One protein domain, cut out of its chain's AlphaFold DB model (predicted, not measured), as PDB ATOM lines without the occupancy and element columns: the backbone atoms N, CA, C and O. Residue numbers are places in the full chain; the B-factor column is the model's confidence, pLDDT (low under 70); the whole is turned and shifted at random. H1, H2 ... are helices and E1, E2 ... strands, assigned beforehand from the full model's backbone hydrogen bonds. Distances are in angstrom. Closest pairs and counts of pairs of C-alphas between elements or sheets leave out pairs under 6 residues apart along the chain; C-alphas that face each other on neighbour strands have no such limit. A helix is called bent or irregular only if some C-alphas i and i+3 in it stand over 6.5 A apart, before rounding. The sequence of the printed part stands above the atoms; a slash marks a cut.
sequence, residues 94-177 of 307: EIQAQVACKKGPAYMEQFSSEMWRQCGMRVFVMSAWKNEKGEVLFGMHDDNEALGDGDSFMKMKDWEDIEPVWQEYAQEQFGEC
ATOM      1  N   GLU A  94     114.031 139.939 116.522       84.88
ATOM      2  CA  GLU A  94     115.410 140.247 116.920       84.88
ATOM      3  C   GLU A  94     116.339 139.049 116.675       84.88
ATOM      4  O   GLU A  94     117.466 139.188 116.197       84.88
ATOM      5  N   ILE A  95     115.846 137.838 116.938       85.69
ATOM      6  CA  ILE A  95     116.599 136.603 116.716       85.69
ATOM      7  C   ILE A  95     116.719 136.320 115.219       85.69
ATOM      8  O   ILE A  95     117.793 135.930 114.755       85.69
ATOM      9  N   GLN A  96     115.654 136.553 114.448       88.19
ATOM     10  CA  GLN A  96     115.717 136.464 112.989       88.19
ATOM     11  C   GLN A  96     116.735 137.455 112.415       88.19
ATOM     12  O   GLN A  96     117.558 137.053 111.596       88.19
ATOM     13  N   ALA A  97     116.754 138.702 112.897       87.38
ATOM     14  CA  ALA A  97     117.711 139.730 112.492       87.38
ATOM     15  C   ALA A  97     119.164 139.298 112.756       87.38
ATOM     16  O   ALA A  97     120.027 139.393 111.879       87.38
ATOM     17  N   GLN A  98     119.432 138.750 113.946       85.25
ATOM     18  CA  GLN A  98     120.756 138.238 114.302       85.25
ATOM     19  C   GLN A  98     121.182 137.057 113.431       85.25
ATOM     20  O   GLN A  98     122.343 136.976 113.018       85.25
ATOM     21  N   VAL A  99     120.268 136.121 113.166       87.06
ATOM     22  CA  VAL A  99     120.547 134.955 112.322       87.06
ATOM     23  C   VAL A  99     120.759 135.376 110.869       87.06
ATOM     24  O   VAL A  99     121.711 134.893 110.258       87.06
ATOM     25  N   ALA A 100     119.947 136.294 110.342       87.94
ATOM     26  CA  ALA A 100     120.098 136.842 108.996       87.94
ATOM     27  C   ALA A 100     121.487 137.466 108.811       87.94
ATOM     28  O   ALA A 100     122.211 137.078 107.900       87.94
ATOM     29  N   CYS A 101     121.914 138.323 109.741       84.88
ATOM     30  CA  CYS A 101     123.229 138.960 109.689       84.88
ATOM     31  C   CYS A 101     124.388 137.950 109.794       84.88
ATOM     32  O   CYS A 101     125.330 137.987 109.009       84.88
ATOM     33  N   LYS A 102     124.324 137.007 110.746       84.75
ATOM     34  CA  LYS A 102     125.452 136.100 111.035       84.75
ATOM     35  C   LYS A 102     125.544 134.885 110.118       84.75
ATOM     36  O   LYS A 102     126.628 134.335 109.956       84.75
ATOM     37  N   LYS A 103     124.410 134.384 109.626       87.00
ATOM     38  CA  LYS A 103     124.328 133.102 108.903       87.00
ATOM     39  C   LYS A 103     123.697 133.217 107.525       87.00
ATOM     40  O   LYS A 103     123.914 132.314 106.724       87.00
ATOM     41  N   GLY A 104     122.941 134.280 107.253       88.38
ATOM     42  CA  GLY A 104     122.293 134.507 105.961       88.38
ATOM     43  C   GLY A 104     123.260 134.371 104.784       88.38
ATOM     44  O   GLY A 104     123.007 133.513 103.939       88.38
ATOM     45  N   PRO A 105     124.401 135.093 104.772       87.44
ATOM     46  CA  PRO A 105     125.376 134.992 103.686       87.44
ATOM     47  C   PRO A 105     125.863 133.556 103.446       87.44
ATOM     48  O   PRO A 105     125.794 133.067 102.326       87.44
ATOM     49  N   ALA A 106     126.234 132.832 104.508       88.62
ATOM     50  CA  ALA A 106     126.700 131.448 104.397       88.62
ATOM     51  C   ALA A 106     125.611 130.483 103.883       88.62
ATOM     52  O   ALA A 106     125.912 129.516 103.185       88.62
ATOM     53  N   TYR A 107     124.336 130.716 104.220       90.81
ATOM     54  CA  TYR A 107     123.233 129.923 103.666       90.81
ATOM     55  C   TYR A 107     123.031 130.180 102.178       90.81
ATOM     56  O   TYR A 107     122.792 129.225 101.441       90.81
ATOM     57  N   MET A 108     123.135 131.437 101.749       91.19
ATOM     58  CA  MET A 108     122.994 131.803 100.342       91.19
ATOM     59  C   MET A 108     124.163 131.265  99.518       91.19
ATOM     60  O   MET A 108     123.913 130.601  98.521       91.19
ATOM     61  N   GLU A 109     125.398 131.387 100.004       90.19
ATOM     62  CA  GLU A 109     126.586 130.806  99.365       90.19
ATOM     63  C   GLU A 109     126.457 129.283  99.198       90.19
ATOM     64  O   GLU A 109     126.683 128.726  98.117       90.19
ATOM     65  N   GLN A 110     126.032 128.584 100.258       90.81
ATOM     66  CA  GLN A 110     125.823 127.139 100.201       90.81
ATOM     67  C   GLN A 110     124.696 126.770  99.225       90.81
ATOM     68  O   GLN A 110     124.814 125.785  98.495       90.81
ATOM     69  N   PHE A 111     123.599 127.532  99.216       91.50
ATOM     70  CA  PHE A 111     122.505 127.354  98.264       91.50
ATOM     71  C   PHE A 111     122.993 127.519  96.821       91.50
ATOM     72  O   PHE A 111     122.810 126.598  96.025       91.50
ATOM     73  N   SER A 112     123.670 128.627  96.509       92.12
ATOM     74  CA  SER A 112     124.236 128.917  95.189       92.12
ATOM     75  C   SER A 112     125.168 127.798  94.724       92.12
ATOM     76  O   SER A 112     125.017 127.268  93.621       92.12
ATOM     77  N   SER A 113     126.066 127.360  95.609       91.25
ATOM     78  CA  SER A 113     127.009 126.271  95.338       91.25
ATOM     79  C   SER A 113     126.310 124.949  95.014       91.25
ATOM     80  O   SER A 113     126.726 124.226  94.108       91.25
ATOM     81  N   GLU A 114     125.240 124.612  95.739       91.94
ATOM     82  CA  GLU A 114     124.498 123.369  95.516       91.94
ATOM     83  C   GLU A 114     123.683 123.408  94.219       91.94
ATOM     84  O   GLU A 114     123.645 122.415  93.488       91.94
ATOM     85  N   MET A 115     123.067 124.554  93.909       92.81
ATOM     86  CA  MET A 115     122.325 124.761  92.663       92.81
ATOM     87  C   MET A 115     123.236 124.603  91.445       92.81
ATOM     88  O   MET A 115     122.871 123.914  90.489       92.81
ATOM     89  N   TRP A 116     124.455 125.137  91.506       92.81
ATOM     90  CA  TRP A 116     125.446 124.909  90.461       92.81
ATOM     91  C   TRP A 116     125.874 123.442  90.397       92.81
ATOM     92  O   TRP A 116     125.735 122.795  89.360       92.81
ATOM     93  N   ARG A 117     126.341 122.878  91.516       91.19
ATOM     94  CA  ARG A 117     126.935 121.536  91.544       91.19
ATOM     95  C   ARG A 117     125.964 120.429  91.133       91.19
ATOM     96  O   ARG A 117     126.376 119.498  90.447       91.19
ATOM     97  N   GLN A 118     124.713 120.484  91.591       91.31
ATOM     98  CA  GLN A 118     123.734 119.428  91.310       91.31
ATOM     99  C   GLN A 118     122.893 119.699  90.069       91.31
ATOM    100  O   GLN A 118     122.468 118.745  89.418       91.31
ATOM    101  N   CYS A 119     122.614 120.968  89.763       92.56
ATOM    102  CA  CYS A 119     121.629 121.328  88.744       92.56
ATOM    103  C   CYS A 119     122.221 122.117  87.568       92.56
ATOM    104  O   CYS A 119     121.495 122.387  86.616       92.56
ATOM    105  N   GLY A 120     123.501 122.506  87.617       91.00
ATOM    106  CA  GLY A 120     124.113 123.384  86.615       91.00
ATOM    107  C   GLY A 120     123.499 124.788  86.584       91.00
ATOM    108  O   GLY A 120     123.573 125.467  85.564       91.00
ATOM    109  N   MET A 121     122.846 125.215  87.671       93.88
ATOM    110  CA  MET A 121     122.130 126.490  87.742       93.88
ATOM    111  C   MET A 121     123.011 127.591  88.331       93.88
ATOM    112  O   MET A 121     123.640 127.398  89.370       93.88
ATOM    113  N   ARG A 122     122.995 128.765  87.696       92.75
ATOM    114  CA  ARG A 122     123.519 130.015  88.258       92.75
ATOM    115  C   ARG A 122     122.381 130.782  88.916       92.75
ATOM    116  O   ARG A 122     121.277 130.824  88.374       92.75
ATOM    117  N   VAL A 123     122.643 131.369  90.077       93.38
ATOM    118  CA  VAL A 123     121.642 132.120  90.840       93.38
ATOM    119  C   VAL A 123     122.187 133.489  91.219       93.38
ATOM    120  O   VAL A 123     123.380 133.652  91.457       93.38
ATOM    121  N   PHE A 124     121.289 134.463  91.261       91.56
ATOM    122  CA  PHE A 124     121.503 135.794  91.812       91.56
ATOM    123  C   PHE A 124     120.378 136.024  92.818       91.56
ATOM    124  O   PHE A 124     119.206 135.824  92.483       91.56
ATOM    125  N   VAL A 125     120.722 136.366  94.059       92.75
ATOM    126  CA  VAL A 125     119.751 136.435  95.156       92.75
ATOM    127  C   VAL A 125     119.672 137.857  95.688       92.75
ATOM    128  O   VAL A 125     120.626 138.365  96.273       92.75
ATOM    129  N   MET A 126     118.502 138.475  95.543       92.19
ATOM    130  CA  MET A 126     118.137 139.682  96.282       92.19
ATOM    131  C   MET A 126     117.370 139.273  97.536       92.19
ATOM    132  O   MET A 126     116.460 138.445  97.494       92.19
ATOM    133  N   SER A 127     117.752 139.842  98.668       91.94
ATOM    134  CA  SER A 127     117.182 139.534  99.972       91.94
ATOM    135  C   SER A 127     116.853 140.815 100.727       91.94
ATOM    136  O   SER A 127     117.404 141.882 100.452       91.94
ATOM    137  N   ALA A 128     115.909 140.716 101.657       92.25
ATOM    138  CA  ALA A 128     115.547 141.798 102.555       92.25
ATOM    139  C   ALA A 128     115.163 141.230 103.923       92.25
ATOM    140  O   ALA A 128     114.540 140.169 104.009       92.25
ATOM    141  N   TRP A 129     115.550 141.918 104.991       90.19
ATOM    142  CA  TRP A 129     115.273 141.515 106.369       90.19
ATOM    143  C   TRP A 129     115.168 142.739 107.275       90.19
ATOM    144  O   TRP A 129     115.663 143.812 106.942       90.19
ATOM    145  N   LYS A 130     114.543 142.589 108.445       88.31
ATOM    146  CA  LYS A 130     114.594 143.620 109.488       88.31
ATOM    147  C   LYS A 130     115.851 143.459 110.330       88.31
ATOM    148  O   LYS A 130     116.203 142.337 110.691       88.31
ATOM    149  N   ASN A 131     116.513 144.561 110.660       84.38
ATOM    150  CA  ASN A 131     117.569 144.567 111.670       84.38
ATOM    151  C   ASN A 131     116.981 144.582 113.096       84.38
ATOM    152  O   ASN A 131     115.764 144.601 113.281       84.38
ATOM    153  N   GLU A 132     117.844 144.594 114.116       78.69
ATOM    154  CA  GLU A 132     117.425 144.620 115.531       78.69
ATOM    155  C   GLU A 132     116.599 145.868 115.903       78.69
ATOM    156  O   GLU A 132     115.840 145.835 116.865       78.69
ATOM    157  N   LYS A 133     116.700 146.959 115.131       80.44
ATOM    158  CA  LYS A 133     115.903 148.186 115.305       80.44
ATOM    159  C   LYS A 133     114.579 148.152 114.534       80.44
ATOM    160  O   LYS A 133     113.825 149.121 114.564       80.44
ATOM    161  N   GLY A 134     114.296 147.061 113.820       79.94
ATOM    162  CA  GLY A 134     113.124 146.924 112.962       79.94
ATOM    163  C   GLY A 134     113.235 147.644 111.614       79.94
ATOM    164  O   GLY A 134     112.258 147.651 110.862       79.94
ATOM    165  N   GLU A 135     114.396 148.223 111.295       84.69
ATOM    166  CA  GLU A 135     114.662 148.876 110.012       84.69
ATOM    167  C   GLU A 135     114.856 147.812 108.930       84.69
ATOM    168  O   GLU A 135     115.483 146.775 109.168       84.69
ATOM    169  N   VAL A 136     114.319 148.065 107.739       87.50
ATOM    170  CA  VAL A 136     114.441 147.146 106.606       87.50
ATOM    171  C   VAL A 136     115.811 147.326 105.968       87.50
ATOM    172  O   VAL A 136     116.157 148.419 105.527       87.50
ATOM    173  N   LEU A 137     116.576 146.243 105.930       87.19
ATOM    174  CA  LEU A 137     117.834 146.123 105.215       87.19
ATOM    175  C   LEU A 137     117.640 145.266 103.968       87.19
ATOM    176  O   LEU A 137     116.749 144.415 103.911       87.19
ATOM    177  N   PHE A 138     118.520 145.476 102.998       87.94
ATOM    178  CA  PHE A 138     118.541 144.763 101.728       87.94
ATOM    179  C   PHE A 138     119.943 144.203 101.517       87.94
ATOM    180  O   PHE A 138     120.932 144.799 101.948       87.94
ATOM    181  N   GLY A 139     120.028 143.051 100.869       85.44
ATOM    182  CA  GLY A 139     121.292 142.399 100.563       85.44
ATOM    183  C   GLY A 139     121.224 141.715  99.217       85.44
ATOM    184  O   GLY A 139     120.166 141.238  98.801       85.44
ATOM    185  N   MET A 140     122.365 141.668  98.547       87.88
ATOM    186  CA  MET A 140     122.522 141.019  97.254       87.88
ATOM    187  C   MET A 140     123.648 140.018  97.355       87.88
ATOM    188  O   MET A 140     124.688 140.304  97.951       87.88
ATOM    189  N   HIS A 141     123.405 138.837  96.809       89.62
ATOM    190  CA  HIS A 141     124.325 137.721  96.878       89.62
ATOM    191  C   HIS A 141     124.521 137.165  95.475       89.62
ATOM    192  O   HIS A 141     123.577 136.698  94.827       89.62
ATOM    193  N   ASP A 142     125.763 137.269  95.018       90.75
ATOM    194  CA  ASP A 142     126.216 136.861  93.702       90.75
ATOM    195  C   ASP A 142     127.545 136.119  93.839       90.75
ATOM    196  O   ASP A 142     128.621 136.713  93.832       90.75
ATOM    197  N   ASP A 143     127.451 134.801  93.978       91.19
ATOM    198  CA  ASP A 143     128.618 133.932  94.134       91.19
ATOM    199  C   ASP A 143     129.101 133.372  92.786       91.19
ATOM    200  O   ASP A 143     129.936 132.470  92.752       91.19
ATOM    201  N   ASN A 144     128.581 133.863  91.650       90.62
ATOM    202  CA  ASN A 144     128.805 133.234  90.345       90.62
ATOM    203  C   ASN A 144     130.279 133.210  89.911       90.62
ATOM    204  O   ASN A 144     130.664 132.270  89.214       90.62
ATOM    205  N   GLU A 145     131.100 134.158  90.376       90.06
ATOM    206  CA  GLU A 145     132.555 134.178  90.133       90.06
ATOM    207  C   GLU A 145     133.298 133.029  90.804       90.06
ATOM    208  O   GLU A 145     134.305 132.545  90.293       90.06
ATOM    209  N   ALA A 146     132.806 132.570  91.953       86.81
ATOM    210  CA  ALA A 146     133.381 131.430  92.654       86.81
ATOM    211  C   ALA A 146     132.909 130.089  92.057       86.81
ATOM    212  O   ALA A 146     133.395 129.025  92.452       86.81
ATOM    213  N   LEU A 147     131.959 130.116  91.113       88.12
ATOM    214  CA  LEU A 147     131.295 128.938  90.562       88.12
ATOM    215  C   LEU A 147     131.722 128.689  89.108       88.12
ATOM    216  O   LEU A 147     131.108 129.172  88.151       88.12
ATOM    217  N   GLY A 148     132.754 127.857  88.954       81.88
ATOM    218  CA  GLY A 148     133.257 127.419  87.651       81.88
ATOM    219  C   GLY A 148     133.953 128.549  86.893       81.88
ATOM    220  O   GLY A 148     134.860 129.178  87.418       81.88
ATOM    221  N   ASP A 149     133.530 128.772  85.655       85.94
ATOM    222  CA  ASP A 149     134.000 129.819  84.739       85.94
ATOM    223  C   ASP A 149     133.034 131.016  84.669       85.94
ATOM    224  O   ASP A 149     132.933 131.690  83.648       85.94
ATOM    225  N   GLY A 150     132.248 131.232  85.725       83.94
ATOM    226  CA  GLY A 150     131.216 132.261  85.734       83.94
ATOM    227  C   GLY A 150     131.754 133.652  85.988       83.94
ATOM    228  O   GLY A 150     132.659 133.824  86.796       83.94
ATOM    229  N   ASP A 151     131.108 134.642  85.385       87.12
ATOM    230  CA  ASP A 151     131.272 136.041  85.762       87.12
ATOM    231  C   ASP A 151     130.159 136.474  86.726       87.12
ATOM    232  O   ASP A 151     129.032 135.964  86.678       87.12
ATOM    233  N   SER A 152     130.460 137.451  87.584       85.94
ATOM    234  CA  SER A 152     129.462 138.088  88.446       85.94
ATOM    235  C   SER A 152     128.404 138.788  87.593       85.94
ATOM    236  O   SER A 152     128.719 139.622  86.741       85.94
ATOM    237  N   PHE A 153     127.132 138.518  87.877       85.75
ATOM    238  CA  PHE A 153     126.022 139.293  87.335       85.75
ATOM    239  C   PHE A 153     126.169 140.781  87.678       85.75
ATOM    240  O   PHE A 153     126.043 141.622  86.790       85.75
ATOM    241  N   MET A 154     126.513 141.097  88.931       81.94
ATOM    242  CA  MET A 154     126.652 142.478  89.408       81.94
ATOM    243  C   MET A 154     127.774 143.259  88.712       81.94
ATOM    244  O   MET A 154     127.693 144.480  88.631       81.94
ATOM    245  N   LYS A 155     128.820 142.583  88.216       81.56
ATOM    246  CA  LYS A 155     129.899 143.233  87.448       81.56
ATOM    247  C   LYS A 155     129.600 143.326  85.957       81.56
ATOM    248  O   LYS A 155     130.099 144.225  85.287       81.56
ATOM    249  N   MET A 156     128.825 142.381  85.428       80.62
ATOM    250  CA  MET A 156     128.597 142.245  83.987       80.62
ATOM    251  C   MET A 156     127.346 142.964  83.491       80.62
ATOM    252  O   MET A 156     127.180 143.135  82.277       80.62
ATOM    253  N   LYS A 157     126.427 143.309  84.395       81.12
ATOM    254  CA  LYS A 157     125.138 143.906  84.062       81.12
ATOM    255  C   LYS A 157     124.860 145.108  84.936       81.12
ATOM    256  O   LYS A 157     125.152 145.102  86.125       81.12
ATOM    257  N   ASP A 158     124.255 146.105  84.307       74.25
ATOM    258  CA  ASP A 158     123.588 147.177  85.017       74.25
ATOM    259  C   ASP A 158     122.272 146.629  85.585       74.25
ATOM    260  O   ASP A 158     121.495 145.979  84.877       74.25
ATOM    261  N   TRP A 159     122.080 146.804  86.884       74.88
ATOM    262  CA  TRP A 159     120.921 146.321  87.631       74.88
ATOM    263  C   TRP A 159     120.263 147.444  88.441       74.88
ATOM    264  O   TRP A 159     119.366 147.173  89.245       74.88
ATOM    265  N   GLU A 160     120.649 148.698  88.176       75.44
ATOM    266  CA  GLU A 160     120.111 149.900  88.822       75.44
ATOM    267  C   GLU A 160     118.597 150.064  88.606       75.44
ATOM    268  O   GLU A 160     117.929 150.696  89.416       75.44
ATOM    269  N   ASP A 161     118.016 149.428  87.582       80.12
ATOM    270  CA  ASP A 161     116.562 149.412  87.359       80.12
ATOM    271  C   ASP A 161     115.816 148.420  88.270       80.12
ATOM    272  O   ASP A 161     114.628 148.589  88.560       80.12
ATOM    273  N   ILE A 162     116.486 147.357  88.725       82.44
ATOM    274  CA  ILE A 162     115.873 146.282  89.522       82.44
ATOM    275  C   ILE A 162     115.938 146.623  91.013       82.44
ATOM    276  O   ILE A 162     115.010 146.311  91.766       82.44
ATOM    277  N   GLU A 163     117.015 147.284  91.444       82.12
ATOM    278  CA  GLU A 163     117.224 147.656  92.843       82.12
ATOM    279  C   GLU A 163     116.052 148.426  93.458       82.12
ATOM    280  O   GLU A 163     115.534 147.980  94.489       82.12
ATOM    281  N   PRO A 164     115.576 149.534  92.860       84.81
ATOM    282  CA  PRO A 164     114.578 150.382  93.490       84.81
ATOM    283  C   PRO A 164     113.237 149.658  93.577       84.81
ATOM    284  O   PRO A 164     112.520 149.811  94.563       84.81
ATOM    285  N   VAL A 165     112.927 148.815  92.586       88.06
ATOM    286  CA  VAL A 165     111.716 147.984  92.564       88.06
ATOM    287  C   VAL A 165     111.746 146.957  93.697       88.06
ATOM    288  O   VAL A 165     110.742 146.769  94.387       88.06
ATOM    289  N   TRP A 166     112.895 146.315  93.929       89.25
ATOM    290  CA  TRP A 166     113.061 145.383  95.045       89.25
ATOM    291  C   TRP A 166     112.971 146.082  96.401       89.25
ATOM    292  O   TRP A 166     112.271 145.604  97.297       89.25
ATOM    293  N   GLN A 167     113.657 147.216  96.552       87.56
ATOM    294  CA  GLN A 167     113.644 147.986  97.792       87.56
ATOM    295  C   GLN A 167     112.233 148.484  98.124       87.56
ATOM    296  O   GLN A 167     111.787 148.305  99.257       87.56
ATOM    297  N   GLU A 168     111.510 149.041  97.148       85.88
ATOM    298  CA  GLU A 168     110.120 149.492  97.302       85.88
ATOM    299  C   GLU A 168     109.219 148.335  97.749       85.88
ATOM    300  O   GLU A 168     108.557 148.437  98.783       85.88
ATOM    301  N   TYR A 169     109.279 147.193  97.055       88.75
ATOM    302  CA  TYR A 169     108.531 145.995  97.440       88.75
ATOM    303  C   TYR A 169     108.825 145.568  98.884       88.75
ATOM    304  O   TYR A 169     107.908 145.370  99.683       88.75
ATOM    305  N   ALA A 170     110.100 145.430  99.246       89.00
ATOM    306  CA  ALA A 170     110.481 144.978 100.576       89.00
ATOM    307  C   ALA A 170     110.068 145.984 101.666       89.00
ATOM    308  O   ALA A 170     109.578 145.572 102.719       89.00
ATOM    309  N   GLN A 171     110.179 147.291 101.412       84.62
ATOM    310  CA  GLN A 171     109.680 148.322 102.326       84.62
ATOM    311  C   GLN A 171     108.168 148.212 102.544       84.62
ATOM    312  O   GLN A 171     107.722 148.296 103.688       84.62
ATOM    313  N   GLU A 172     107.381 147.965 101.495       84.06
ATOM    314  CA  GLU A 172     105.935 147.749 101.618       84.06
ATOM    315  C   GLU A 172     105.617 146.507 102.462       84.06
ATOM    316  O   GLU A 172     104.832 146.583 103.412       84.06
ATOM    317  N   GLN A 173     106.265 145.372 102.174       85.94
ATOM    318  CA  GLN A 173     105.980 144.112 102.870       85.94
ATOM    319  C   GLN A 173     106.374 144.154 104.351       85.94
ATOM    320  O   GLN A 173     105.669 143.629 105.216       85.94
ATOM    321  N   PHE A 174     107.493 144.801 104.679       82.25
ATOM    322  CA  PHE A 174     107.950 144.922 106.062       82.25
ATOM    323  C   PHE A 174     107.312 146.108 106.811       82.25
ATOM    324  O   PHE A 174     107.240 146.067 108.048       82.25
ATOM    325  N   GLY A 175     106.835 147.130 106.092       58.81
ATOM    326  CA  GLY A 175     106.275 148.378 106.619       58.81
ATOM    327  C   GLY A 175     104.855 148.268 107.184       58.81
ATOM    328  O   GLY A 175     104.502 149.031 108.082       58.81
ATOM    329  N   GLU A 176     104.052 147.286 106.754       50.19
ATOM    330  CA  GLU A 176     102.705 147.061 107.316       50.19
ATOM    331  C   GLU A 176     102.668 146.046 108.479       50.19
ATOM    332  O   GLU A 176     101.735 146.063 109.288       50.19
ATOM    333  N   CYS A 177     103.716 145.233 108.658       35.53
ATOM    334  CA  CYS A 177     103.783 144.189 109.694       35.53
ATOM    335  C   CYS A 177     104.170 144.686 111.107       35.53
ATOM    336  O   CYS A 177     104.334 143.884 112.019       35.53
TER     337      CYS A 177
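Overview. This is residues 94 to 177 of the 307 residues of an uncharacterized protein of Suillus luteus UH-Slu-Lm8-n1 (UniProt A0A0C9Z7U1). A two-stranded hairpin, E1 and E2, lies in the middle like the filling of a loose sandwich, with the bent helix H1 over one face, its arm H1a near the hairpin's turn and its arm H1b near the other end, and the helix H3 over the opposite face. The link from E2 to H2 loops out at one end of the longest axis, and the small helix H2 leads from there back toward H3. The printed part has 84 residues with three named helices and two named strands, in the order H1, E1, E2, H2, H3 along the chain; the sheet's order is E1 - E2, antiparallel, and the class is mixed, helices and strands. The whole is only just loose, close to compact, with a radius of gyration of the C-alphas of 14.3 A and spans of 41 by 29 by 18 A.

Along the chain. H1, residues 94 to 119, was assigned as one helix by its hydrogen bonds, but it is bent: C-alphas 102 and 105 are 7.4 A apart. Its arm H1a, residues 94 to 102, begins at C-alpha 94 at (115.410, 140.247, 116.920) and measures 12.4 A from first to last C-alpha. Its arm H1b, residues 105 to 119, measures 20.6 A and ends at C-alpha 119 at (121.629, 121.328, 88.744); residues 103 and 104 belong to neither arm. The strand E1, residues 125 to 130, and the strand E2, residues 136 to 141, each measure 16.8 A. H2, residues 153 to 156, measures 5.2 A. H3, residues 162 to 175, measures 19.7 A and ends at C-alpha 175 at (106.275, 148.378, 106.619).

Arrangement. E1 and E2 form a hairpin, antiparallel with 156 degrees between their directions. C-alphas 128 and 138 face each other at 4.3 A. Within hydrogen-bond range are N 127 and O 139 at 2.8 A and N 137 and O 129 at 2.8 A. The closest C-alphas of H1a and E1 are those of Ala 97 and Lys 130, 5.8 A apart, while H1a and E2 are apart. H1a and H1b stand at a steep tilt of 61 degrees. The closest C-alphas of H1b and E2 are those of Met 108 and His 141, at 7.0 A, and those of H1b and E1 are of Met 108 and Val 125, at 7.7 A. The closest C-alphas of H3 and E1 are those of Ala 128 and Ala 170, at 6.3 A, and those of H3 and E2 are of Val 136 and Gln 171, at 6.5 A. H3 is apart from H1a, from H1b and from H2; H2 is also apart from H1a, H1b and E1. In H1a, H1b and H3 every pair of O i and N i+4 is within hydrogen-bond range; H2 is too short for such a pair, and its one pair of O i and N i+3 is within range.

Size, cuts and confidence. The two C-alphas farthest apart are those of Asp 149 and Glu 176, 42.3 A, and the first and last printed C-alphas, of Glu 94 and Cys 177, are 14.2 A apart. The printed part has no cut. The links from H1 to E1, from E1 to E2 and from H2 to H3 are tight, with 5 residues each, and the link from E2 to H2 is long, with 11. Residues 156 to 161, of which 156 belongs to H2, stand free. The mean pLDDT of the printed part is 85.7, and the model's confidence is low, under 70, at residues 175 to 177.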